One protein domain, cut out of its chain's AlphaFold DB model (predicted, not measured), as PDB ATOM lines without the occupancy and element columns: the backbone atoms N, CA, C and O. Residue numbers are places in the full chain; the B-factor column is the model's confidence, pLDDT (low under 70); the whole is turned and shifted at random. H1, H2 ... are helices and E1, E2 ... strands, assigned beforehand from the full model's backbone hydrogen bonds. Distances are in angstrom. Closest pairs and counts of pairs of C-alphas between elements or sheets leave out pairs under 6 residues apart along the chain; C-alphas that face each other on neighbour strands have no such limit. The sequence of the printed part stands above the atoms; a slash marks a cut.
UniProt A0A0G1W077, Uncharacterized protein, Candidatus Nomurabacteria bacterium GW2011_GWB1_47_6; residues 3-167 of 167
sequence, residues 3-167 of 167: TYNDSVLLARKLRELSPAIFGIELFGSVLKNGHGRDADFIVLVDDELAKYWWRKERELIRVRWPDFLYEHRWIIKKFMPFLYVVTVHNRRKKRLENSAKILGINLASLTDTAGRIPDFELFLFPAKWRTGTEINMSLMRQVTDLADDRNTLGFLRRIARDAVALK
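This is residues 3 to 167 of the 167 residues of an uncharacterized protein of Candidatus Nomurabacteria bacterium GW2011_GWB1_47_6 (UniProt A0A0G1W077). A twisted sheet of four strands has helices H1, H3 and H6 packed on one face, and the long helix H6 runs on past the sheet to meet H5 at a corner, far from the sheet. H4 comes just before H5, and residues 66 to 72 stick out; H8, H9 and H10 join end to end, with H8 and H10 grazing the sheet. The printed part has 165 residues, with ten named helices and four named strands in the order H1 E1 H2 E2 H3 H4 H5 H6 H7 E3 H8 H9 H10 E4. The mixed sheet runs E3 E2 E1 E4, and the class is mixed, helices and strands. The whole is compact, with a radius of gyration of the C-alphas of 15.8 A and spans of 43 by 43 by 29 A.

H1, residues 4 to 17, begins at C-alpha 4 (-24.342, -11.109, -8.149) and is 20.0 A long. E1 is residues 23 to 27, H2 29 to 33, and E2 39 to 45, 18.5 A. H3 is residues 47 to 57, 15.2 A, H4 67 to 71 and H5 73 to 79. H6, residues 81 to 103, is 32.9 A long, from C-alpha 81 (-17.481, 7.673, -28.866). H7 is residues 107 to 110, and E3 120 to 126, 19.7 A. H8 is residues 137 to 143, H9 145 to 148, and H10 150 to 162, 18.4 A. E4, residues 164 to 166, ends at C-alpha 166 (-33.928, -10.343, -4.786).

H1 is on the sheet at a height of 8.6 A, over E2 and E1. H1 and H3 on one face give two layers, helices over a sheet; H6 is on the same face. H3 and H6 touch, closest at the C-alphas of Glu 57 and Arg 95, 6.8 A, at a shallow tilt of 29 degrees, opposite ways. E2, H3 to H7 and E3 form a strand-helix-strand unit, two parallel neighbour strands with helices between; N 43 and O 123 are 2.8 A apart. E1 is antiparallel to E2, with N 25 and O 42 at 2.8 A, and to E4, with N 26 and O 164 at 2.8 A. H2 only just touches H1, with 3 pairs of C-alphas within 8 A, closest Tyr 4 and Val 30, 5.8 A. H7 is close to H1 but not clearly touching, and H9 touches H8 only at the corner. Every O i to N i+4 pair is within hydrogen-bond range in H1, H2, H3, H5, H6, H8 and H10; H4 has 0 of 1, and 1 of 2 O i to N i+3 pairs, while H7 and H9 are too short for an O i to N i+4 pair.

The farthest C-alphas, those of Pro 19 and Phe 79, are 45.2 A apart. The printed part has no cut and no long link. Mean pLDDT of the printed part is 87.2; residues 60 to 72 are under 70.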
ATOM      1  N   THR A   3     -20.539  -8.068  -8.814       93.75
ATOM      2  CA  THR A   3     -20.975  -9.467  -8.835       93.75
ATOM      3  C   THR A   3     -22.446  -9.593  -8.450       93.75
ATOM      4  O   THR A   3     -23.076  -8.648  -7.957       93.75
ATOM      5  N   TYR A   4     -23.007 -10.786  -8.650       93.06
ATOM      6  CA  TYR A   4     -24.342 -11.109  -8.149       93.06
ATOM      7  C   TYR A   4     -24.449 -10.911  -6.627       93.06
ATOM      8  O   TYR A   4     -25.388 -10.272  -6.159       93.06
ATOM      9  N   ASN A   5     -23.456 -11.371  -5.860       93.38
ATOM     10  CA  ASN A   5     -23.450 -11.227  -4.401       93.38
ATOM     11  C   ASN A   5     -23.383  -9.757  -3.966       93.38
ATOM     12  O   ASN A   5     -24.115  -9.363  -3.060       93.38
ATOM     13  N   ASP A   6     -22.582  -8.931  -4.648       92.69
ATOM     14  CA  ASP A   6     -22.546  -7.486  -4.385       92.69
ATOM     15  C   ASP A   6     -23.918  -6.851  -4.623       92.69
ATOM     16  O   ASP A   6     -24.366  -6.012  -3.845       92.69
ATOM     17  N   SER A   7     -24.617  -7.297  -5.670       94.00
ATOM     18  CA  SER A   7     -25.948  -6.797  -6.020       94.00
ATOM     19  C   SER A   7     -27.002  -7.192  -4.986       94.00
ATOM     20  O   SER A   7     -27.853  -6.376  -4.646       94.00
ATOM     21  N   VAL A   8     -26.924  -8.410  -4.438       95.00
ATOM     22  CA  VAL A   8     -27.789  -8.867  -3.337       95.00
ATOM     23  C   VAL A   8     -27.540  -8.043  -2.072       95.00
ATOM     24  O   VAL A   8     -28.486  -7.547  -1.460       95.00
ATOM     25  N   LEU A   9     -26.274  -7.843  -1.691       93.62
ATOM     26  CA  LEU A   9     -25.916  -7.040  -0.517       93.62
ATOM     27  C   LEU A   9     -26.354  -5.580  -0.671       93.62
ATOM     28  O   LEU A   9     -26.871  -4.986   0.277       93.62
ATOM     29  N   LEU A  10     -26.175  -5.009  -1.864       94.06
ATOM     30  CA  LEU A  10     -26.609  -3.655  -2.183       94.06
ATOM     31  C   LEU A  10     -28.137  -3.532  -2.147       94.06
ATOM     32  O   LEU A  10     -28.648  -2.598  -1.537       94.06
ATOM     33  N   ALA A  11     -28.873  -4.488  -2.721       95.56
ATOM     34  CA  ALA A  11     -30.332  -4.510  -2.661       95.56
ATOM     35  C   ALA A  11     -30.844  -4.568  -1.213       95.56
ATOM     36  O   ALA A  11     -31.744  -3.811  -0.847       95.56
ATOM     37  N   ARG A  12     -30.229  -5.395  -0.356       94.94
ATOM     38  CA  ARG A  12     -30.583  -5.453   1.069       94.94
ATOM     39  C   ARG A  12     -30.380  -4.100   1.758       94.94
ATOM     40  O   ARG A  12     -31.310  -3.600   2.385       94.94
ATOM     41  N   LYS A  13     -29.220  -3.465   1.557       93.94
ATOM     42  CA  LYS A  13     -28.936  -2.119   2.086       93.94
ATOM     43  C   LYS A  13     -29.940  -1.075   1.591       93.94
ATOM     44  O   LYS A  13     -30.398  -0.252   2.372       93.94
ATOM     45  N   LEU A  14     -30.305  -1.098   0.306       94.94
ATOM     46  CA  LEU A  14     -31.293  -0.167  -0.250       94.94
ATOM     47  C   LEU A  14     -32.650  -0.296   0.460       94.94
ATOM     48  O   LEU A  14     -33.238   0.728   0.806       94.94
ATOM     49  N   ARG A  15     -33.117  -1.526   0.722       94.81
ATOM     50  CA  ARG A  15     -34.367  -1.776   1.468       94.81
ATOM     51  C   ARG A  15     -34.291  -1.294   2.916       94.81
ATOM     52  O   ARG A  15     -35.253  -0.721   3.408       94.81
ATOM     53  N   GLU A  16     -33.158  -1.499   3.585       94.06
ATOM     54  CA  GLU A  16     -32.935  -1.019   4.958       94.06
ATOM     55  C   GLU A  16     -32.951   0.516   5.046       94.06
ATOM     56  O   GLU A  16     -33.417   1.078   6.034       94.06
ATOM     57  N   LEU A  17     -32.473   1.204   4.002       94.44
ATOM     58  CA  LEU A  17     -32.372   2.664   3.965       94.44
ATOM     59  C   LEU A  17     -33.670   3.380   3.576       94.44
ATOM     60  O   LEU A  17     -33.759   4.592   3.767       94.44
ATOM     61  N   SER A  18     -34.655   2.682   3.004       95.81
ATOM     62  CA  SER A  18     -35.890   3.312   2.539       95.81
ATOM     63  C   SER A  18     -37.120   2.426   2.761       95.81
ATOM     64  O   SER A  18     -37.287   1.426   2.058       95.81
ATOM     65  N   PRO A  19     -38.049   2.820   3.658       94.50
ATOM     66  CA  PRO A  19     -39.293   2.080   3.875       94.50
ATOM     67  C   PRO A  19     -40.262   2.167   2.685       94.50
ATOM     68  O   PRO A  19     -41.228   1.413   2.631       94.50
ATOM     69  N   ALA A  20     -40.013   3.062   1.722       95.81
ATOM     70  CA  ALA A  20     -40.805   3.169   0.497       95.81
ATOM     71  C   ALA A  20     -40.572   1.990  -0.469       95.81
ATOM     72  O   ALA A  20     -41.327   1.819  -1.425       95.81
ATOM     73  N   ILE A  21     -39.525   1.182  -0.249       97.25
ATOM     74  CA  ILE A  21     -39.178   0.053  -1.113       97.25
ATOM     75  C   ILE A  21     -39.896  -1.214  -0.647       97.25
ATOM     76  O   ILE A  21     -39.518  -1.849   0.338       97.25
ATOM     77  N   PHE A  22     -40.878  -1.653  -1.427       95.88
ATOM     78  CA  PHE A  22     -41.599  -2.903  -1.186       95.88
ATOM     79  C   PHE A  22     -40.807  -4.129  -1.640       95.88
ATOM     80  O   PHE A  22     -40.876  -5.192  -1.020       95.88
ATOM     81  N   GLY A  23     -40.023  -3.983  -2.706       96.69
ATOM     82  CA  GLY A  23     -39.224  -5.060  -3.278       96.69
ATOM     83  C   GLY A  23     -38.187  -4.545  -4.264       96.69
ATOM     84  O   GLY A  23     -38.267  -3.414  -4.740       96.69
ATOM     85  N   ILE A  24     -37.196  -5.383  -4.556       97.62
ATOM     86  CA  ILE A  24     -36.148  -5.087  -5.531       97.62
ATOM     87  C   ILE A  24     -35.999  -6.289  -6.454       97.62
ATOM     88  O   ILE A  24     -35.923  -7.427  -5.995       97.62
ATOM     89  N   GLU A  25     -35.931  -6.036  -7.755       97.31
ATOM     90  CA  GLU A  25     -35.627  -7.044  -8.765       97.31
ATOM     91  C   GLU A  25     -34.325  -6.674  -9.480       97.31
ATOM     92  O   GLU A  25     -34.087  -5.509  -9.799       97.31
ATOM     93  N   LEU A  26     -33.480  -7.665  -9.747       96.81
ATOM     94  CA  LEU A  26     -32.254  -7.513 -10.523       96.81
ATOM     95  C   LEU A  26     -32.519  -7.873 -11.980       96.81
ATOM     96  O   LEU A  26     -33.181  -8.870 -12.266       96.81
ATOM     97  N   PHE A  27     -31.939  -7.113 -12.904       94.75
ATOM     98  CA  PHE A  27     -31.876  -7.479 -14.314       94.75
ATOM     99  C   PHE A  27     -30.523  -7.085 -14.919       94.75
ATOM    100  O   PHE A  27     -29.620  -6.598 -14.242       94.75
ATOM    101  N   GLY A  28     -30.358  -7.327 -16.220       91.50
ATOM    102  CA  GLY A  28     -29.172  -6.879 -16.945       91.50
ATOM    103  C   GLY A  28     -27.976  -7.819 -16.804       91.50
ATOM    104  O   GLY A  28     -28.126  -9.036 -16.680       91.50
ATOM    105  N   SER A  29     -26.774  -7.258 -16.930       90.75
ATOM    106  CA  SER A  29     -25.548  -8.038 -17.163       90.75
ATOM    107  C   SER A  29     -25.153  -8.903 -15.970       90.75
ATOM    108  O   SER A  29     -24.771 -10.053 -16.171       90.75
ATOM    109  N   VAL A  30     -25.294  -8.384 -14.744       92.81
ATOM    110  CA  VAL A  30     -24.953  -9.136 -13.526       92.81
ATOM    111  C   VAL A  30     -25.783 -10.408 -13.418       92.81
ATOM    112  O   VAL A  30     -25.234 -11.467 -13.134       92.81
ATOM    113  N   LEU A  31     -27.084 -10.330 -13.705       91.94
ATOM    114  CA  LEU A  31     -27.950 -11.504 -13.675       91.94
ATOM    115  C   LEU A  31     -27.596 -12.514 -14.778       91.94
ATOM    116  O   LEU A  31     -27.614 -13.715 -14.536       91.94
ATOM    117  N   LYS A  32     -27.254 -12.040 -15.985       89.94
ATOM    118  CA  LYS A  32     -26.969 -12.913 -17.140       89.94
ATOM    119  C   LYS A  32     -25.616 -13.610 -17.059       89.94
ATOM    120  O   LYS A  32     -25.505 -14.762 -17.455       89.94
ATOM    121  N   ASN A  33     -24.600 -12.905 -16.568       92.25
ATOM    122  CA  ASN A  33     -23.208 -13.349 -16.636       92.25
ATOM    123  C   ASN A  33     -22.604 -13.640 -15.250       92.25
ATOM    124  O   ASN A  33     -21.418 -13.944 -15.155       92.25
ATOM    125  N   GLY A  34     -23.356 -13.445 -14.162       89.62
ATOM    126  CA  GLY A  34     -22.857 -13.477 -12.777       89.62
ATOM    127  C   GLY A  34     -22.051 -12.236 -12.358       89.62
ATOM    128  O   GLY A  34     -21.797 -12.031 -11.169       89.62
ATOM    129  N   HIS A  35     -21.669 -11.391 -13.319       91.88
ATOM    130  CA  HIS A  35     -20.887 -10.175 -13.124       91.88
ATOM    131  C   HIS A  35     -21.229  -9.113 -14.179       91.88
ATOM    132  O   HIS A  35     -21.723  -9.412 -15.269       91.88
ATOM    133  N   GLY A  36     -20.959  -7.852 -13.860       89.31
ATOM    134  CA  GLY A  36     -21.226  -6.722 -14.737       89.31
ATOM    135  C   GLY A  36     -20.373  -5.510 -14.396       89.31
ATOM    136  O   GLY A  36     -19.693  -5.452 -13.368       89.31
ATOM    137  N   ARG A  37     -20.403  -4.510 -15.277       87.25
ATOM    138  CA  ARG A  37     -19.858  -3.191 -14.942       87.25
ATOM    139  C   ARG A  37     -20.657  -2.559 -13.800       87.25
ATOM    140  O   ARG A  37     -20.066  -1.923 -12.937       87.25
ATOM    141  N   ASP A  38     -21.958  -2.799 -13.812       89.38
ATOM    142  CA  ASP A  38     -22.972  -2.183 -12.979       89.38
ATOM    143  C   ASP A  38     -24.146  -3.137 -12.721       89.38
ATOM    144  O   ASP A  38     -24.370  -4.060 -13.510       89.38
ATOM    145  N   ALA A  39     -24.899  -2.900 -11.644       92.69
ATOM    146  CA  ALA A  39     -26.183  -3.564 -11.407       92.69
ATOM    147  C   ALA A  39     -27.354  -2.677 -11.826       92.69
ATOM    148  O   ALA A  39     -27.415  -1.499 -11.475       92.69
ATOM    149  N   ASP A  40     -28.311  -3.268 -12.535       93.75
ATOM    150  CA  ASP A  40     -29.554  -2.610 -12.911       93.75
ATOM    151  C   ASP A  40     -30.698  -3.161 -12.042       93.75
ATOM    152  O   ASP A  40     -31.007  -4.356 -12.095       93.75
ATOM    153  N   PHE A  41     -31.334  -2.295 -11.249       96.56
ATOM    154  CA  PHE A  41     -32.417  -2.678 -10.344       96.56
ATOM    155  C   PHE A  41     -33.766  -2.098 -10.758       96.56
ATOM    156  O   PHE A  41     -33.888  -0.916 -11.085       96.56
ATOM    157  N   ILE A  42     -34.800  -2.922 -10.654       96.88
ATOM    158  CA  ILE A  42     -36.190  -2.483 -10.557       96.88
ATOM    159  C   ILE A  42     -36.505  -2.345  -9.071       96.88
ATOM    160  O   ILE A  42     -36.316  -3.288  -8.308       96.88
ATOM    161  N   VAL A  43     -36.986  -1.179  -8.660       97.69
ATOM    162  CA  VAL A  43     -37.394  -0.887  -7.286       97.69
ATOM    163  C   VAL A  43     -38.911  -0.768  -7.267       97.69
ATOM    164  O   VAL A  43     -39.474   0.106  -7.925       97.69
ATOM    165  N   LEU A  44     -39.559  -1.667  -6.535       97.75
ATOM    166  CA  LEU A  44     -41.007  -1.708  -6.383       97.75
ATOM    167  C   LEU A  44     -41.431  -0.741  -5.281       97.75
ATOM    168  O   LEU A  44     -40.989  -0.872  -4.140       97.75
ATOM    169  N   VAL A  45     -42.279   0.212  -5.642       97.88
ATOM    170  CA  VAL A  45     -42.736   1.327  -4.802       97.88
ATOM    171  C   VAL A  45     -44.244   1.524  -4.965       97.88
ATOM    172  O   VAL A  45     -44.899   0.784  -5.711       97.88
ATOM    173  N   ASP A  46     -44.813   2.504  -4.264       97.00
ATOM    174  CA  ASP A  46     -46.201   2.910  -4.466       97.00
ATOM    175  C   ASP A  46     -46.407   3.597  -5.827       97.00
ATOM    176  O   ASP A  46     -45.478   4.126  -6.447       97.00
ATOM    177  N   ASP A  47     -47.651   3.562  -6.305       96.19
ATOM    178  CA  ASP A  47     -48.011   4.029  -7.643       96.19
ATOM    179  C   ASP A  47     -47.740   5.533  -7.824       96.19
ATOM    180  O   ASP A  47     -47.305   5.954  -8.900       96.19
ATOM    181  N   GLU A  48     -47.927   6.342  -6.775       95.81
ATOM    182  CA  GLU A  48     -47.706   7.791  -6.817       95.81
ATOM    183  C   GLU A  48     -46.215   8.130  -6.914       95.81
ATOM    184  O   GLU A  48     -45.809   8.968  -7.730       95.81
ATOM    185  N   LEU A  49     -45.368   7.434  -6.155       96.38
ATOM    186  CA  LEU A  49     -43.920   7.589  -6.209       96.38
ATOM    187  C   LEU A  49     -43.357   7.112  -7.554       96.38
ATOM    188  O   LEU A  49     -42.518   7.797  -8.153       96.38
ATOM    189  N   ALA A  50     -43.859   5.986  -8.079       95.94
ATOM    190  CA  ALA A  50     -43.517   5.518  -9.421       95.94
ATOM    191  C   ALA A  50     -43.902   6.558 -10.484       95.94
ATOM    192  O   ALA A  50     -43.071   6.942 -11.312       95.94
ATOM    193  N   LYS A  51     -45.132   7.077 -10.439       95.44
ATOM    194  CA  LYS A  51     -45.627   8.105 -11.367       95.44
ATOM    195  C   LYS A  51     -44.801   9.386 -11.297       95.44
ATOM    196  O   LYS A  51     -44.429   9.946 -12.332       95.44
ATOM    197  N   TYR A  52     -44.453   9.835 -10.090       94.94
ATOM    198  CA  TYR A  52     -43.574  10.985  -9.895       94.94
ATOM    199  C   TYR A  52     -42.202  10.767 -10.545       94.94
ATOM    200  O   TYR A  52     -41.721  11.642 -11.276       94.94
ATOM    201  N   TRP A  53     -41.593   9.598 -10.325       94.69
ATOM    202  CA  TRP A  53     -40.303   9.241 -10.908       94.69
ATOM    203  C   TRP A  53     -40.356   9.201 -12.438       94.69
ATOM    204  O   TRP A  53     -39.553   9.869 -13.088       94.69
ATOM    205  N   TRP A  54     -41.338   8.510 -13.030       92.00
ATOM    206  CA  TRP A  54     -41.482   8.405 -14.489       92.00
ATOM    207  C   TRP A  54     -41.714   9.760 -15.159       92.00
ATOM    208  O   TRP A  54     -41.144  10.029 -16.218       92.00
ATOM    209  N   ARG A  55     -42.486  10.651 -14.526       88.75
ATOM    210  CA  ARG A  55     -42.669  12.025 -15.012       88.75
ATOM    211  C   ARG A  55     -41.355  12.809 -15.007       88.75
ATOM    212  O   ARG A  55     -41.081  13.537 -15.956       88.75
ATOM    213  N   LYS A  56     -40.547  12.665 -13.954       86.62
ATOM    214  CA  LYS A  56     -39.281  13.396 -13.784       86.62
ATOM    215  C   LYS A  56     -38.159  12.857 -14.677       86.62
ATOM    216  O   LYS A  56     -37.380  13.630 -15.225       86.62
ATOM    217  N   GLU A  57     -38.098  11.541 -14.846       84.31
ATOM    218  CA  GLU A  57     -37.034  10.848 -15.579       84.31
ATOM    219  C   GLU A  57     -37.382  10.582 -17.051       84.31
ATOM    220  O   GLU A  57     -36.587   9.964 -17.764       84.31
ATOM    221  N   ARG A  58     -38.532  11.074 -17.534       78.06
ATOM    222  CA  ARG A  58     -39.065  10.852 -18.890       78.06
ATOM    223  C   ARG A  58     -38.023  11.009 -20.006       78.06
ATOM    224  O   ARG A  58     -37.983  10.209 -20.936       78.06
ATOM    225  N   GLU A  59     -37.182  12.037 -19.924       71.38
ATOM    226  CA  GLU A  59     -36.152  12.359 -20.933       71.38
ATOM    227  C   GLU A  59     -34.823  11.622 -20.715       71.38
ATOM    228  O   GLU A  59     -33.943  11.580 -21.582       71.38
ATOM    229  N   LEU A  60     -34.645  11.060 -19.522       68.50
ATOM    230  CA  LEU A  60     -33.436  10.363 -19.116       68.50
ATOM    231  C   LEU A  60     -33.580   8.860 -19.326       68.50
ATOM    232  O   LEU A  60     -32.569   8.171 -19.493       68.50
ATOM    233  N   ILE A  61     -34.797   8.311 -19.275       68.69
ATOM    234  CA  ILE A  61     -35.075   6.896 -19.535       68.69
ATOM    235  C   ILE A  61     -34.607   6.576 -20.950       68.69
ATOM    236  O   ILE A  61     -34.968   7.236 -21.920       68.69
ATOM    237  N   ARG A  62     -33.733   5.566 -21.024       56.66
ATOM    238  CA  ARG A  62     -32.813   5.190 -22.122       56.66
ATOM    239  C   ARG A  62     -33.457   5.050 -23.509       56.66
ATOM    240  O   ARG A  62     -32.760   4.882 -24.506       56.66
ATOM    241  N   VAL A  63     -34.774   5.086 -23.530       52.34
ATOM    242  CA  VAL A  63     -35.650   4.992 -24.676       52.34
ATOM    243  C   VAL A  63     -35.730   6.314 -25.447       52.34
ATOM    244  O   VAL A  63     -35.793   6.283 -26.669       52.34
ATOM    245  N   ARG A  64     -35.618   7.460 -24.763       49.44
ATOM    246  CA  ARG A  64     -35.671   8.800 -25.365       49.44
ATOM    247  C   ARG A  64     -34.311   9.492 -25.318       49.44
ATOM    248  O   ARG A  64     -34.154  10.585 -24.774       49.44
ATOM    249  N   TRP A  65     -33.285   8.878 -25.915       48.25
ATOM    250  CA  TRP A  65     -32.272   9.747 -26.538       48.25
ATOM    251  C   TRP A  65     -33.079  10.658 -27.463       48.25
ATOM    252  O   TRP A  65     -33.901  10.075 -28.165       48.25
ATOM    253  N   PRO A  66     -32.978  12.005 -27.396       47.16
ATOM    254  CA  PRO A  66     -33.916  12.876 -28.100       47.16
ATOM    255  C   PRO A  66     -34.116  12.328 -29.504       47.16
ATOM    256  O   PRO A  66     -33.115  12.044 -30.159       47.16
ATOM    257  N   ASP A  67     -35.367  12.040 -29.866       45.44
ATOM    258  CA  ASP A  67     -35.706  11.083 -30.926       45.44
ATOM    259  C   ASP A  67     -34.939  11.380 -32.244       45.44
ATOM    260  O   ASP A  67     -34.545  10.459 -32.954       45.44
ATOM    261  N   PHE A  68     -34.549  12.644 -32.477       46.94
ATOM    262  CA  PHE A  68     -33.682  13.092 -33.581       46.94
ATOM    263  C   PHE A  68     -32.243  12.517 -33.600       46.94
ATOM    264  O   PHE A  68     -31.652  12.317 -34.662       46.94
ATOM    265  N   LEU A  69     -31.633  12.241 -32.445       51.19
ATOM    266  CA  LEU A  69     -30.284  11.669 -32.330       51.19
ATOM    267  C   LEU A  69     -30.286  10.143 -32.309       51.19
ATOM    268  O   LEU A  69     -29.214   9.545 -32.424       51.19
ATOM    269  N   TYR A  70     -31.442   9.495 -32.135       56.12
ATOM    270  CA  TYR A  70     -31.498   8.036 -32.138       56.12
ATOM    271  C   TYR A  70     -31.105   7.477 -33.512       56.12
ATOM    272  O   TYR A  70     -30.302   6.545 -33.585       56.12
ATOM    273  N   GLU A  71     -31.566   8.112 -34.592       57.97
ATOM    274  CA  GLU A  71     -31.176   7.788 -35.971       57.97
ATOM    275  C   GLU A  71     -29.671   7.986 -36.207       57.97
ATOM    276  O   GLU A  71     -29.004   7.157 -36.823       57.97
ATOM    277  N   HIS A  72     -29.099   9.033 -35.611       66.88
ATOM    278  CA  HIS A  72     -27.683   9.393 -35.725       66.88
ATOM    279  C   HIS A  72     -26.800   8.713 -34.666       66.88
ATOM    280  O   HIS A  72     -25.590   8.944 -34.600       66.88
ATOM    281  N   ARG A  73     -27.368   7.839 -33.822       70.06
ATOM    282  CA  ARG A  73     -26.661   7.211 -32.696       70.06
ATOM    283  C   ARG A  73     -25.456   6.403 -33.155       70.06
ATOM    284  O   ARG A  73     -24.446   6.364 -32.455       70.06
ATOM    285  N   TRP A  74     -25.559   5.736 -34.303       72.44
ATOM    286  CA  TRP A  74     -24.449   4.976 -34.873       72.44
ATOM    287  C   TRP A  74     -23.302   5.898 -35.309       72.44
ATOM    288  O   TRP A  74     -22.146   5.563 -35.066       72.44
ATOM    289  N   ILE A  75     -23.612   7.081 -35.850       78.62
ATOM    290  CA  ILE A  75     -22.634   8.102 -36.255       78.62
ATOM    291  C   ILE A  75     -21.910   8.631 -35.021       78.62
ATOM    292  O   ILE A  75     -20.686   8.599 -34.973       78.62
ATOM    293  N   ILE A  76     -22.646   9.030 -33.980       74.75
ATOM    294  CA  ILE A  76     -22.035   9.530 -32.740       74.75
ATOM    295  C   ILE A  76     -21.167   8.444 -32.100       74.75
ATOM    296  O   ILE A  76     -20.046   8.718 -31.693       74.75
ATOM    297  N   LYS A  77     -21.627   7.188 -32.056       74.31
ATOM    298  CA  LYS A  77     -20.803   6.080 -31.553       74.31
ATOM    299  C   LYS A  77     -19.537   5.855 -32.379       74.31
ATOM    300  O   LYS A  77     -18.513   5.512 -31.802       74.31
ATOM    301  N   LYS A  78     -19.616   6.009 -33.704       79.62
ATOM    302  CA  LYS A  78     -18.507   5.753 -34.630       79.62
ATOM    303  C   LYS A  78     -17.472   6.877 -34.622       79.62
ATOM    304  O   LYS A  78     -16.282   6.592 -34.622       79.62
ATOM    305  N   PHE A  79     -17.918   8.130 -34.602       84.75
ATOM    306  CA  PHE A  79     -17.055   9.300 -34.790       84.75
ATOM    307  C   PHE A  79     -16.816  10.108 -33.512       84.75
ATOM    308  O   PHE A  79     -15.818  10.810 -33.411       84.75
ATOM    309  N   MET A  80     -17.699  10.009 -32.516       82.38
ATOM    310  CA  MET A  80     -17.597  10.731 -31.240       82.38
ATOM    311  C   MET A  80     -17.885   9.817 -30.029       82.38
ATOM    312  O   MET A  80     -18.724  10.142 -29.176       82.38
ATOM    313  N   PRO A  81     -17.199   8.661 -29.908       78.38
ATOM    314  CA  PRO A  81     -17.481   7.673 -28.866       78.38
ATOM    315  C   PRO A  81     -17.313   8.233 -27.449       78.38
ATOM    316  O   PRO A  81     -18.078   7.881 -26.554       78.38
ATOM    317  N   PHE A  82     -16.361   9.146 -27.238       79.56
ATOM    318  CA  PHE A  82     -16.156   9.794 -25.943       79.56
ATOM    319  C   PHE A  82     -17.372  10.630 -25.518       79.56
ATOM    320  O   PHE A  82     -17.881  10.450 -24.413       79.56
ATOM    321  N   LEU A  83     -17.894  11.479 -26.412       76.00
ATOM    322  CA  LEU A  83     -19.083  12.294 -26.131       76.00
ATOM    323  C   LEU A  83     -20.296  11.413 -25.824       76.00
ATOM    324  O   LEU A  83     -21.058  11.702 -24.899       76.00
ATOM    325  N   TYR A  84     -20.442  10.302 -26.552       73.00
ATOM    326  CA  TYR A  84     -21.467   9.303 -26.271       73.00
ATOM    327  C   TYR A  84     -21.331   8.731 -24.853       73.00
ATOM    328  O   TYR A  84     -22.308   8.707 -24.103       73.00
ATOM    329  N   VAL A  85     -20.129   8.292 -24.464       76.19
ATOM    330  CA  VAL A  85     -19.872   7.696 -23.144       76.19
ATOM    331  C   VAL A  85     -20.120   8.701 -22.020       76.19
ATOM    332  O   VAL A  85     -20.833   8.369 -21.073       76.19
ATOM    333  N   VAL A  86     -19.606   9.929 -22.139       78.94
ATOM    334  CA  VAL A  86     -19.791  10.990 -21.133       78.94
ATOM    335  C   VAL A  86     -21.267  11.348 -20.975       78.94
ATOM    336  O   VAL A  86     -21.775  11.405 -19.857       78.94
ATOM    337  N   THR A  87     -21.987  11.521 -22.089       77.69
ATOM    338  CA  THR A  87     -23.421  11.850 -22.066       77.69
ATOM    339  C   THR A  87     -24.225  10.759 -21.374       77.69
ATOM    340  O   THR A  87     -25.084  11.053 -20.543       77.69
ATOM    341  N   VAL A  88     -23.935   9.492 -21.684       76.69
ATOM    342  CA  VAL A  88     -24.587   8.361 -21.022       76.69
ATOM    343  C   VAL A  88     -24.272   8.388 -19.534       76.69
ATOM    344  O   VAL A  88     -25.205   8.426 -18.742       76.69
ATOM    345  N   HIS A  89     -22.996   8.430 -19.147       80.31
ATOM    346  CA  HIS A  89     -22.586   8.369 -17.744       80.31
ATOM    347  C   HIS A  89     -23.221   9.484 -16.897       80.31
ATOM    348  O   HIS A  89     -23.811   9.195 -15.857       80.31
ATOM    349  N   ASN A  90     -23.223  10.726 -17.392       81.50
ATOM    350  CA  ASN A  90     -23.858  11.857 -16.711       81.50
ATOM    351  C   ASN A  90     -25.366  11.652 -16.512       81.50
ATOM    352  O   ASN A  90     -25.897  11.943 -15.440       81.50
ATOM    353  N   ARG A  91     -26.069  11.114 -17.518       82.25
ATOM    354  CA  ARG A  91     -27.504  10.809 -17.402       82.25
ATOM    355  C   ARG A  91     -27.772   9.693 -16.394       82.25
ATOM    356  O   ARG A  91     -28.729   9.805 -15.634       82.25
ATOM    357  N   ARG A  92     -26.943   8.640 -16.369       83.88
ATOM    358  CA  ARG A  92     -27.065   7.545 -15.386       83.88
ATOM    359  C   ARG A  92     -26.879   8.070 -13.966       83.88
ATOM    360  O   ARG A  92     -27.738   7.839 -13.122       83.88
ATOM    361  N   LYS A  93     -25.823   8.858 -13.737       87.06
ATOM    362  CA  LYS A  93     -25.543   9.490 -12.444       87.06
ATOM    363  C   LYS A  93     -26.703  10.375 -11.980       87.06
ATOM    364  O   LYS A  93     -27.198  10.193 -10.874       87.06
ATOM    365  N   LYS A  94     -27.211  11.253 -12.855       88.44
ATOM    366  CA  LYS A  94     -28.360  12.121 -12.545       88.44
ATOM    367  C   LYS A  94     -29.621  11.322 -12.193       88.44
ATOM    368  O   LYS A  94     -30.317  11.668 -11.243       88.44
ATOM    369  N   ARG A  95     -29.908  10.240 -12.929       89.25
ATOM    370  CA  ARG A  95     -31.044   9.349 -12.642       89.25
ATOM    371  C   ARG A  95     -30.880   8.663 -11.289       89.25
ATOM    372  O   ARG A  95     -31.842   8.592 -10.529       89.25
ATOM    373  N   LEU A  96     -29.678   8.177 -10.976       91.62
ATOM    374  CA  LEU A  96     -29.379   7.557  -9.688       91.62
ATOM    375  C   LEU A  96     -29.592   8.546  -8.536       91.62
ATOM    376  O   LEU A  96     -30.320   8.237  -7.598       91.62
ATOM    377  N   GLU A  97     -29.031   9.751  -8.640       92.00
ATOM    378  CA  GLU A  97     -29.198  10.822  -7.648       92.00
ATOM    379  C   GLU A  97     -30.673  11.194  -7.449       92.00
ATOM    380  O   GLU A  97     -31.145  11.308  -6.318       92.00
ATOM    381  N   ASN A  98     -31.433  11.331  -8.538       91.88
ATOM    382  CA  ASN A  98     -32.862  11.621  -8.466       91.88
ATOM    383  C   ASN A  98     -33.659  10.478  -7.831       91.88
ATOM    384  O   ASN A  98     -34.538  10.747  -7.014       91.88
ATOM    385  N   SER A  99     -33.348   9.231  -8.184       94.50
ATOM    386  CA  SER A  99     -33.996   8.043  -7.617       94.50
ATOM    387  C   SER A  99     -33.716   7.938  -6.121       94.50
ATOM    388  O   SER A  99     -34.642   7.775  -5.335       94.50
ATOM    389  N   ALA A 100     -32.458   8.122  -5.714       94.06
ATOM    390  CA  ALA A 100     -32.062   8.123  -4.313       94.06
ATOM    391  C   ALA A 100     -32.750   9.246  -3.531       94.06
ATOM    392  O   ALA A 100     -33.298   8.994  -2.464       94.06
ATOM    393  N   LYS A 101     -32.820  10.461  -4.094       94.44
ATOM    394  CA  LYS A 101     -33.546  11.582  -3.483       94.44
ATOM    395  C   LYS A 101     -35.032  11.272  -3.285       94.44
ATOM    396  O   LYS A 101     -35.573  11.602  -2.237       94.44
ATOM    397  N   ILE A 102     -35.684  10.666  -4.278       94.75
ATOM    398  CA  ILE A 102     -37.101  10.273  -4.205       94.75
ATOM    399  C   ILE A 102     -37.320   9.217  -3.118       94.75
ATOM    400  O   ILE A 102     -38.295   9.293  -2.381       94.75
ATOM    401  N   LEU A 103     -36.390   8.273  -2.988       95.75
ATOM    402  CA  LEU A 103     -36.438   7.209  -1.988       95.75
ATOM    403  C   LEU A 103     -35.942   7.648  -0.598       95.75
ATOM    404  O   LEU A 103     -35.979   6.846   0.330       95.75
ATOM    405  N   GLY A 104     -35.452   8.881  -0.434       94.94
ATOM    406  CA  GLY A 104     -34.854   9.349   0.822       94.94
ATOM    407  C   GLY A 104     -33.507   8.697   1.165       94.94
ATOM    408  O   GLY A 104     -33.091   8.709   2.319       94.94
ATOM    409  N   ILE A 105     -32.809   8.129   0.181       95.00
ATOM    410  CA  ILE A 105     -31.555   7.394   0.372       95.00
ATOM    411  C   ILE A 105     -30.363   8.349   0.296       95.00
ATOM    412  O   ILE A 105     -30.136   9.016  -0.716       95.00
ATOM    413  N   ASN A 106     -29.533   8.348   1.340       92.56
ATOM    414  CA  ASN A 106     -28.232   9.007   1.306       92.56
ATOM    415  C   ASN A 106     -27.204   8.120   0.586       92.56
ATOM    416  O   ASN A 106     -26.680   7.173   1.173       92.56
ATOM    417  N   LEU A 107     -26.866   8.447  -0.665       90.38
ATOM    418  CA  LEU A 107     -25.915   7.672  -1.474       90.38
ATOM    419  C   LEU A 107     -24.525   7.512  -0.835       90.38
ATOM    420  O   LEU A 107     -23.867   6.506  -1.084       90.38
ATOM    421  N   ALA A 108     -24.079   8.445   0.013       87.75
ATOM    422  CA  ALA A 108     -22.787   8.324   0.694       87.75
ATOM    423  C   ALA A 108     -22.731   7.114   1.646       87.75
ATOM    424  O   ALA A 108     -21.667   6.525   1.832       87.75
ATOM    425  N   SER A 109     -23.879   6.694   2.192       88.31
ATOM    426  CA  SER A 109     -23.991   5.500   3.046       88.31
ATOM    427  C   SER A 109     -23.827   4.175   2.287       88.31
ATOM    428  O   SER A 109     -23.674   3.121   2.900       88.31
ATOM    429  N   LEU A 110     -23.833   4.220   0.951       87.81
ATOM    430  CA  LEU A 110     -23.665   3.058   0.079       87.81
ATOM    431  C   LEU A 110     -22.226   2.888  -0.418       87.81
ATOM    432  O   LEU A 110     -21.981   2.047  -1.280       87.81
ATOM    433  N   THR A 111     -21.285   3.682   0.093       84.44
ATOM    434  CA  THR A 111     -19.880   3.603  -0.306       84.44
ATOM    435  C   THR A 111     -19.251   2.258   0.071       84.44
ATOM    436  O   THR A 111     -19.572   1.648   1.093       84.44
ATOM    437  N   ASP A 112     -18.382   1.762  -0.806       77.25
ATOM    438  CA  ASP A 112     -17.555   0.587  -0.561       77.25
ATOM    439  C   ASP A 112     -16.398   0.905   0.405       77.25
ATOM    440  O   ASP A 112     -16.223   2.035   0.867       77.25
ATOM    441  N   THR A 113     -15.570  -0.094   0.711       75.62
ATOM    442  CA  THR A 113     -14.391   0.070   1.579       75.62
ATOM    443  C   THR A 113     -13.364   1.070   1.036       75.62
ATOM    444  O   THR A 113     -12.512   1.528   1.790       75.62
ATOM    445  N   ALA A 114     -13.427   1.418  -0.254       75.31
ATOM    446  CA  ALA A 114     -12.592   2.435  -0.887       75.31
ATOM    447  C   ALA A 114     -13.264   3.824  -0.916       75.31
ATOM    448  O   ALA A 114     -12.745   4.746  -1.552       75.31
ATOM    449  N   GLY A 115     -14.414   3.988  -0.252       77.56
ATOM    450  CA  GLY A 115     -15.165   5.241  -0.196       77.56
ATOM    451  C   GLY A 115     -15.886   5.587  -1.502       77.56
ATOM    452  O   GLY A 115     -16.293   6.734  -1.688       77.56
ATOM    453  N   ARG A 116     -16.036   4.633  -2.430       82.62
ATOM    454  CA  ARG A 116     -16.677   4.856  -3.733       82.62
ATOM    455  C   ARG A 116     -18.086   4.295  -3.738       82.62
ATOM    456  O   ARG A 116     -18.342   3.214  -3.224       82.62
ATOM    457  N   ILE A 117     -19.014   5.030  -4.346       82.38
ATOM    458  CA  ILE A 117     -20.360   4.509  -4.582       82.38
ATOM    459  C   ILE A 117     -20.246   3.443  -5.685       82.38
ATOM    460  O   ILE A 117     -19.660   3.740  -6.731       82.38
ATOM    461  N   PRO A 118     -20.769   2.224  -5.478       85.44
ATOM    462  CA  PRO A 118     -20.792   1.203  -6.518       85.44
ATOM    463  C   PRO A 118     -21.567   1.698  -7.754       85.44
ATOM    464  O   PRO A 118     -22.484   2.505  -7.642       85.44
ATOM    465  N   ASP A 119     -21.216   1.219  -8.950       87.38
ATOM    466  CA  ASP A 119     -21.917   1.598 -10.187       87.38
ATOM    467  C   ASP A 119     -23.266   0.857 -10.282       87.38
ATOM    468  O   ASP A 119     -23.297  -0.334 -10.574       87.38
ATOM    469  N   PHE A 120     -24.401   1.524 -10.069       91.94
ATOM    470  CA  PHE A 120     -25.722   0.901 -10.237       91.94
ATOM    471  C   PHE A 120     -26.782   1.869 -10.772       91.94
ATOM    472  O   PHE A 120     -26.620   3.091 -10.732       91.94
ATOM    473  N   GLU A 121     -27.884   1.315 -11.276       91.50
ATOM    474  CA  GLU A 121     -29.071   2.057 -11.694       91.50
ATOM    475  C   GLU A 121     -30.315   1.594 -10.939       91.50
ATOM    476  O   GLU A 121     -30.491   0.409 -10.661       91.50
ATOM    477  N   LEU A 122     -31.206   2.548 -10.660       93.94
ATOM    478  CA  LEU A 122     -32.524   2.298 -10.091       93.94
ATOM    479  C   LEU A 122     -33.594   2.715 -11.099       93.94
ATOM    480  O   LEU A 122     -33.544   3.817 -11.655       93.94
ATOM    481  N   PHE A 123     -34.577   1.845 -11.298       94.06
ATOM    482  CA  PHE A 123     -35.795   2.136 -12.038       94.06
ATOM    483  C   PHE A 123     -36.988   1.911 -11.116       94.06
ATOM    484  O   PHE A 123     -37.162   0.805 -10.610       94.06
ATOM    485  N   LEU A 124     -37.802   2.940 -10.882       95.75
ATOM    486  CA  LEU A 124     -38.927   2.851  -9.948       95.75
ATOM    487  C   LEU A 124     -40.192   2.400 -10.683       95.75
ATOM    488  O   LEU A 124     -40.585   2.987 -11.693       95.75
ATOM    489  N   PHE A 125     -40.818   1.348 -10.167       96.88
ATOM    490  CA  PHE A 125     -42.005   0.718 -10.733       96.88
ATOM    491  C   PHE A 125     -43.081   0.531  -9.665       96.88
ATOM    492  O   PHE A 125     -42.742   0.270  -8.510       96.88
ATOM    493  N   PRO A 126     -44.372   0.601 -10.033       97.25
ATOM    494  CA  PRO A 126     -45.426   0.235  -9.101       97.25
ATOM    495  C   PRO A 126     -45.315  -1.257  -8.755       97.25
ATOM    496  O   PRO A 126     -44.961  -2.075  -9.606       97.25
ATOM    497  N   ALA A 127     -45.652  -1.643  -7.524       95.56
ATOM    498  CA  ALA A 127     -45.495  -3.025  -7.048       95.56
ATOM    499  C   ALA A 127     -46.137  -4.088  -7.959       95.56
ATOM    500  O   ALA A 127     -45.625  -5.196  -8.093       95.56
ATOM    501  N   LYS A 128     -47.257  -3.742  -8.603       95.56
ATOM    502  CA  LYS A 128     -48.044  -4.633  -9.470       95.56
ATOM    503  C   LYS A 128     -47.844  -4.349 -10.962       95.56
ATOM    504  O   LYS A 128     -48.743  -4.609 -11.765       95.56
ATOM    505  N   TRP A 129     -46.687  -3.801 -11.346       96.50
ATOM    506  CA  TRP A 129     -46.378  -3.456 -12.739       96.50
ATOM    507  C   TRP A 129     -46.408  -4.653 -13.702       96.50
ATOM    508  O   TRP A 129     -46.585  -4.458 -14.905       96.50
ATOM    509  N   ARG A 130     -46.259  -5.886 -13.194       95.56
ATOM    510  CA  ARG A 130     -46.357  -7.135 -13.962       95.56
ATOM    511  C   ARG A 130     -46.968  -8.281 -13.153       95.56
ATOM    512  O   ARG A 130     -47.036  -8.227 -11.929       95.56
ATOM    513  N   THR A 131     -47.372  -9.343 -13.842       91.19
ATOM    514  CA  THR A 131     -47.718 -10.653 -13.271       91.19
ATOM    515  C   THR A 131     -47.008 -11.732 -14.079       91.19
ATOM    516  O   THR A 131     -47.232 -11.870 -15.279       91.19
ATOM    517  N   GLY A 132     -46.083 -12.461 -13.448       90.38
ATOM    518  CA  GLY A 132     -45.155 -13.314 -14.190       90.38
ATOM    519  C   GLY A 132     -44.373 -12.478 -15.207       90.38
ATOM    520  O   GLY A 132     -43.737 -11.495 -14.837       90.38
ATOM    521  N   THR A 133     -44.443 -12.829 -16.487       92.25
ATOM    522  CA  THR A 133     -43.783 -12.078 -17.569       92.25
ATOM    523  C   THR A 133     -44.681 -11.037 -18.243       92.25
ATOM    524  O   THR A 133     -44.225 -10.321 -19.136       92.25
ATOM    525  N   GLU A 134     -45.959 -10.966 -17.867       95.25
ATOM    526  CA  GLU A 134     -46.944 -10.089 -18.499       95.25
ATOM    527  C   GLU A 134     -47.004  -8.732 -17.804       95.25
ATOM    528  O   GLU A 134     -47.155  -8.642 -16.588       95.25
ATOM    529  N   ILE A 135     -46.893  -7.657 -18.583       95.62
ATOM    530  CA  ILE A 135     -46.951  -6.288 -18.067       95.62
ATOM    531  C   ILE A 135     -48.407  -5.926 -17.779       95.62
ATOM    532  O   ILE A 135     -49.273  -6.071 -18.644       95.62
ATOM    533  N   ASN A 136     -48.661  -5.342 -16.612       96.56
ATOM    534  CA  ASN A 136     -49.930  -4.703 -16.305       96.56
ATOM    535  C   ASN A 136     -50.023  -3.358 -17.046       96.56
ATOM    536  O   ASN A 136     -49.733  -2.294 -16.498       96.56
ATOM    537  N   MET A 137     -50.399  -3.411 -18.326       95.25
ATOM    538  CA  MET A 137     -50.461  -2.229 -19.191       95.25
ATOM    539  C   MET A 137     -51.459  -1.181 -18.699       95.25
ATOM    540  O   MET A 137     -51.217   0.009 -18.878       95.25
ATOM    541  N   SER A 138     -52.556  -1.599 -18.058       95.56
ATOM    542  CA  SER A 138     -53.528  -0.667 -17.481       95.56
ATOM    543  C   SER A 138     -52.884   0.196 -16.397       95.56
ATOM    544  O   SER A 138     -52.996   1.417 -16.439       95.56
ATOM    545  N   LEU A 139     -52.153  -0.425 -15.468       95.88
ATOM    546  CA  LEU A 139     -51.441   0.287 -14.407       95.88
ATOM    547  C   LEU A 139     -50.278   1.117 -14.960       95.88
ATOM    548  O   LEU A 139     -50.131   2.291 -14.625       95.88
ATOM    549  N   MET A 140     -49.474   0.539 -15.855       94.81
ATOM    550  CA  MET A 140     -48.326   1.246 -16.421       94.81
ATOM    551  C   MET A 140     -48.733   2.497 -17.201       94.81
ATOM    552  O   MET A 140     -48.033   3.495 -17.097       94.81
ATOM    553  N   ARG A 141     -49.878   2.497 -17.896       94.50
ATOM    554  CA  ARG A 141     -50.419   3.698 -18.561       94.50
ATOM    555  C   ARG A 141     -50.848   4.794 -17.588       94.50
ATOM    556  O   ARG A 141     -50.768   5.970 -17.929       94.50
ATOM    557  N   GLN A 142     -51.278   4.434 -16.379       94.31
ATOM    558  CA  GLN A 142     -51.591   5.409 -15.327       94.31
ATOM    559  C   GLN A 142     -50.319   6.034 -14.729       94.31
ATOM    560  O   GLN A 142     -50.328   7.203 -14.333       94.31
ATOM    561  N   VAL A 143     -49.222   5.268 -14.695       93.38
ATOM    562  CA  VAL A 143     -47.896   5.720 -14.244       93.38
ATOM    563  C   VAL A 143     -47.186   6.551 -15.317       93.38
ATOM    564  O   VAL A 143     -46.575   7.574 -15.006       93.38
ATOM    565  N   THR A 144     -47.249   6.130 -16.581       90.38
ATOM    566  CA  THR A 144     -46.592   6.801 -17.704       90.38
ATOM    567  C   THR A 144     -47.264   6.489 -19.042       90.38
ATOM    568  O   THR A 144     -47.483   5.339 -19.415       90.38
ATOM    569  N   ASP A 145     -47.504   7.527 -19.834       86.75
ATOM    570  CA  ASP A 145     -47.892   7.433 -21.248       86.75
ATOM    571  C   ASP A 145     -46.777   6.845 -22.132       86.75
ATOM    572  O   ASP A 145     -47.044   6.345 -23.222       86.75
ATOM    573  N   LEU A 146     -45.523   6.830 -21.658       86.00
ATOM    574  CA  LEU A 146     -44.431   6.149 -22.355       86.00
ATOM    575  C   LEU A 146     -44.635   4.635 -22.432       86.00
ATOM    576  O   LEU A 146     -43.958   3.989 -23.222       86.00
ATOM    577  N   ALA A 147     -45.545   4.050 -21.650       87.94
ATOM    578  CA  ALA A 147     -45.823   2.620 -21.709       87.94
ATOM    579  C   ALA A 147     -46.237   2.156 -23.121       87.94
ATOM    580  O   ALA A 147     -45.976   1.007 -23.479       87.94
ATOM    581  N   ASP A 148     -46.822   3.049 -23.929       86.88
ATOM    582  CA  ASP A 148     -47.235   2.771 -25.309       86.88
ATOM    583  C   ASP A 148     -46.144   3.069 -26.357       86.88
ATOM    584  O   ASP A 148     -46.259   2.640 -27.507       86.88
ATOM    585  N   ASP A 149     -45.053   3.748 -25.982       86.62
ATOM    586  CA  ASP A 149     -43.919   3.962 -26.883       86.62
ATOM    587  C   ASP A 149     -43.247   2.623 -27.231       86.62
ATOM    588  O   ASP A 149     -42.909   1.824 -26.354       86.62
ATOM    589  N   ARG A 150     -42.994   2.386 -28.525       84.31
ATOM    590  CA  ARG A 150     -42.485   1.102 -29.040       84.31
ATOM    591  C   ARG A 150     -41.205   0.653 -28.336       84.31
ATOM    592  O   ARG A 150     -41.043  -0.533 -28.031       84.31
ATOM    593  N   ASN A 151     -40.278   1.577 -28.111       81.44
ATOM    594  CA  ASN A 151     -38.980   1.253 -27.544       81.44
ATOM    595  C   ASN A 151     -39.084   1.062 -26.021       81.44
ATOM    596  O   ASN A 151     -38.427   0.169 -25.474       81.44
ATOM    597  N   THR A 152     -39.940   1.837 -25.344       85.56
ATOM    598  CA  THR A 152     -40.231   1.670 -23.912       85.56
ATOM    599  C   THR A 152     -40.911   0.337 -23.683       85.56
ATOM    600  O   THR A 152     -40.428  -0.454 -22.880       85.56
ATOM    601  N   LEU A 153     -41.947   0.015 -24.453       87.88
ATOM    602  CA  LEU A 153     -42.635  -1.266 -24.381       87.88
ATOM    603  C   LEU A 153     -41.677  -2.437 -24.641       87.88
ATOM    604  O   LEU A 153     -41.720  -3.445 -23.936       87.88
ATOM    605  N   GLY A 154     -40.763  -2.305 -25.609       87.56
ATOM    606  CA  GLY A 154     -39.714  -3.296 -25.856       87.56
ATOM    607  C   GLY A 154     -38.754  -3.471 -24.672       87.56
ATOM    608  O   GLY A 154     -38.380  -4.598 -24.339       87.56
ATOM    609  N   PHE A 155     -38.374  -2.375 -24.008       88.31
ATOM    610  CA  PHE A 155     -37.604  -2.414 -22.763       88.31
ATOM    611  C   PHE A 155     -38.388  -3.114 -21.649       88.31
ATOM    612  O   PHE A 155     -37.874  -4.084 -21.096       88.31
ATOM    613  N   LEU A 156     -39.629  -2.688 -21.391       91.62
ATOM    614  CA  LEU A 156     -40.518  -3.241 -20.366       91.62
ATOM    615  C   LEU A 156     -40.719  -4.749 -20.544       91.62
ATOM    616  O   LEU A 156     -40.564  -5.506 -19.592       91.62
ATOM    617  N   ARG A 157     -40.987  -5.210 -21.771       92.88
ATOM    618  CA  ARG A 157     -41.184  -6.640 -22.069       92.88
ATOM    619  C   ARG A 157     -39.926  -7.460 -21.817       92.88
ATOM    620  O   ARG A 157     -40.013  -8.594 -21.356       92.88
ATOM    621  N   ARG A 158     -38.754  -6.898 -22.126       91.56
ATOM    622  CA  ARG A 158     -37.473  -7.560 -21.869       91.56
ATOM    623  C   ARG A 158     -37.222  -7.693 -20.372       91.56
ATOM    624  O   ARG A 158     -36.899  -8.783 -19.918       91.56
ATOM    625  N   ILE A 159     -37.386  -6.613 -19.609       94.12
ATOM    626  CA  ILE A 159     -37.150  -6.670 -18.163       94.12
ATOM    627  C   ILE A 159     -38.215  -7.501 -17.437       94.12
ATOM    628  O   ILE A 159     -37.867  -8.212 -16.510       94.12
ATOM    629  N   ALA A 160     -39.470  -7.526 -17.897       94.19
ATOM    630  CA  ALA A 160     -40.512  -8.373 -17.305       94.19
ATOM    631  C   ALA A 160     -40.215  -9.873 -17.446       94.19
ATOM    632  O   ALA A 160     -40.621 -10.667 -16.601       94.19
ATOM    633  N   ARG A 161     -39.503 -10.261 -18.510       93.56
ATOM    634  CA  ARG A 161     -39.057 -11.638 -18.739       93.56
ATOM    635  C   ARG A 161     -37.822 -11.996 -17.924       93.56
ATOM    636  O   ARG A 161     -37.750 -13.095 -17.389       93.56
ATOM    637  N   ASP A 162     -36.859 -11.083 -17.883       92.38
ATOM    638  CA  ASP A 162     -35.516 -11.380 -17.391       92.38
ATOM    639  C   ASP A 162     -35.351 -11.064 -15.895       92.38
ATOM    640  O   ASP A 162     -34.472 -11.637 -15.265       92.38
ATOM    641  N   ALA A 163     -36.129 -10.137 -15.324       94.62
ATOM    642  CA  ALA A 163     -35.894  -9.646 -13.969       94.62
ATOM    643  C   ALA A 163     -36.256 -10.673 -12.888       94.62
ATOM    644  O   ALA A 163     -37.328 -11.291 -12.910       94.62
ATOM    645  N   VAL A 164     -35.372 -10.795 -11.898       95.38
ATOM    646  CA  VAL A 164     -35.489 -11.735 -10.779       95.38
ATOM    647  C   VAL A 164     -35.589 -10.966  -9.471       95.38
ATOM    648  O   VAL A 164     -34.751 -10.116  -9.182       95.38
ATOM    649  N   ALA A 165     -36.602 -11.286  -8.666       94.56
ATOM    650  CA  ALA A 165     -36.756 -10.721  -7.332       94.56
ATOM    651  C   ALA A 165     -35.575 -11.119  -6.434       94.56
ATOM    652  O   ALA A 165     -35.244 -12.300  -6.312       94.56
ATOM    653  N   LEU A 166     -34.960 -10.128  -5.791       93.00
ATOM    654  CA  LEU A 166     -33.928 -10.343  -4.786       93.00
ATOM    655  C   LEU A 166     -34.590 -10.478  -3.410       93.00
ATOM    656  O   LEU A 166     -35.446  -9.667  -3.048       93.00
ATOM    657  N   LYS A 167     -34.217 -11.532  -2.679       78.00
ATOM    658  CA  LYS A 167     -34.720 -11.812  -1.327       78.00
ATOM    659  C   LYS A 167     -34.045 -10.914  -0.298       78.00
ATOM    660  O   LYS A 167     -32.800 -10.810  -0.357       78.00
TER     661      LYS A 167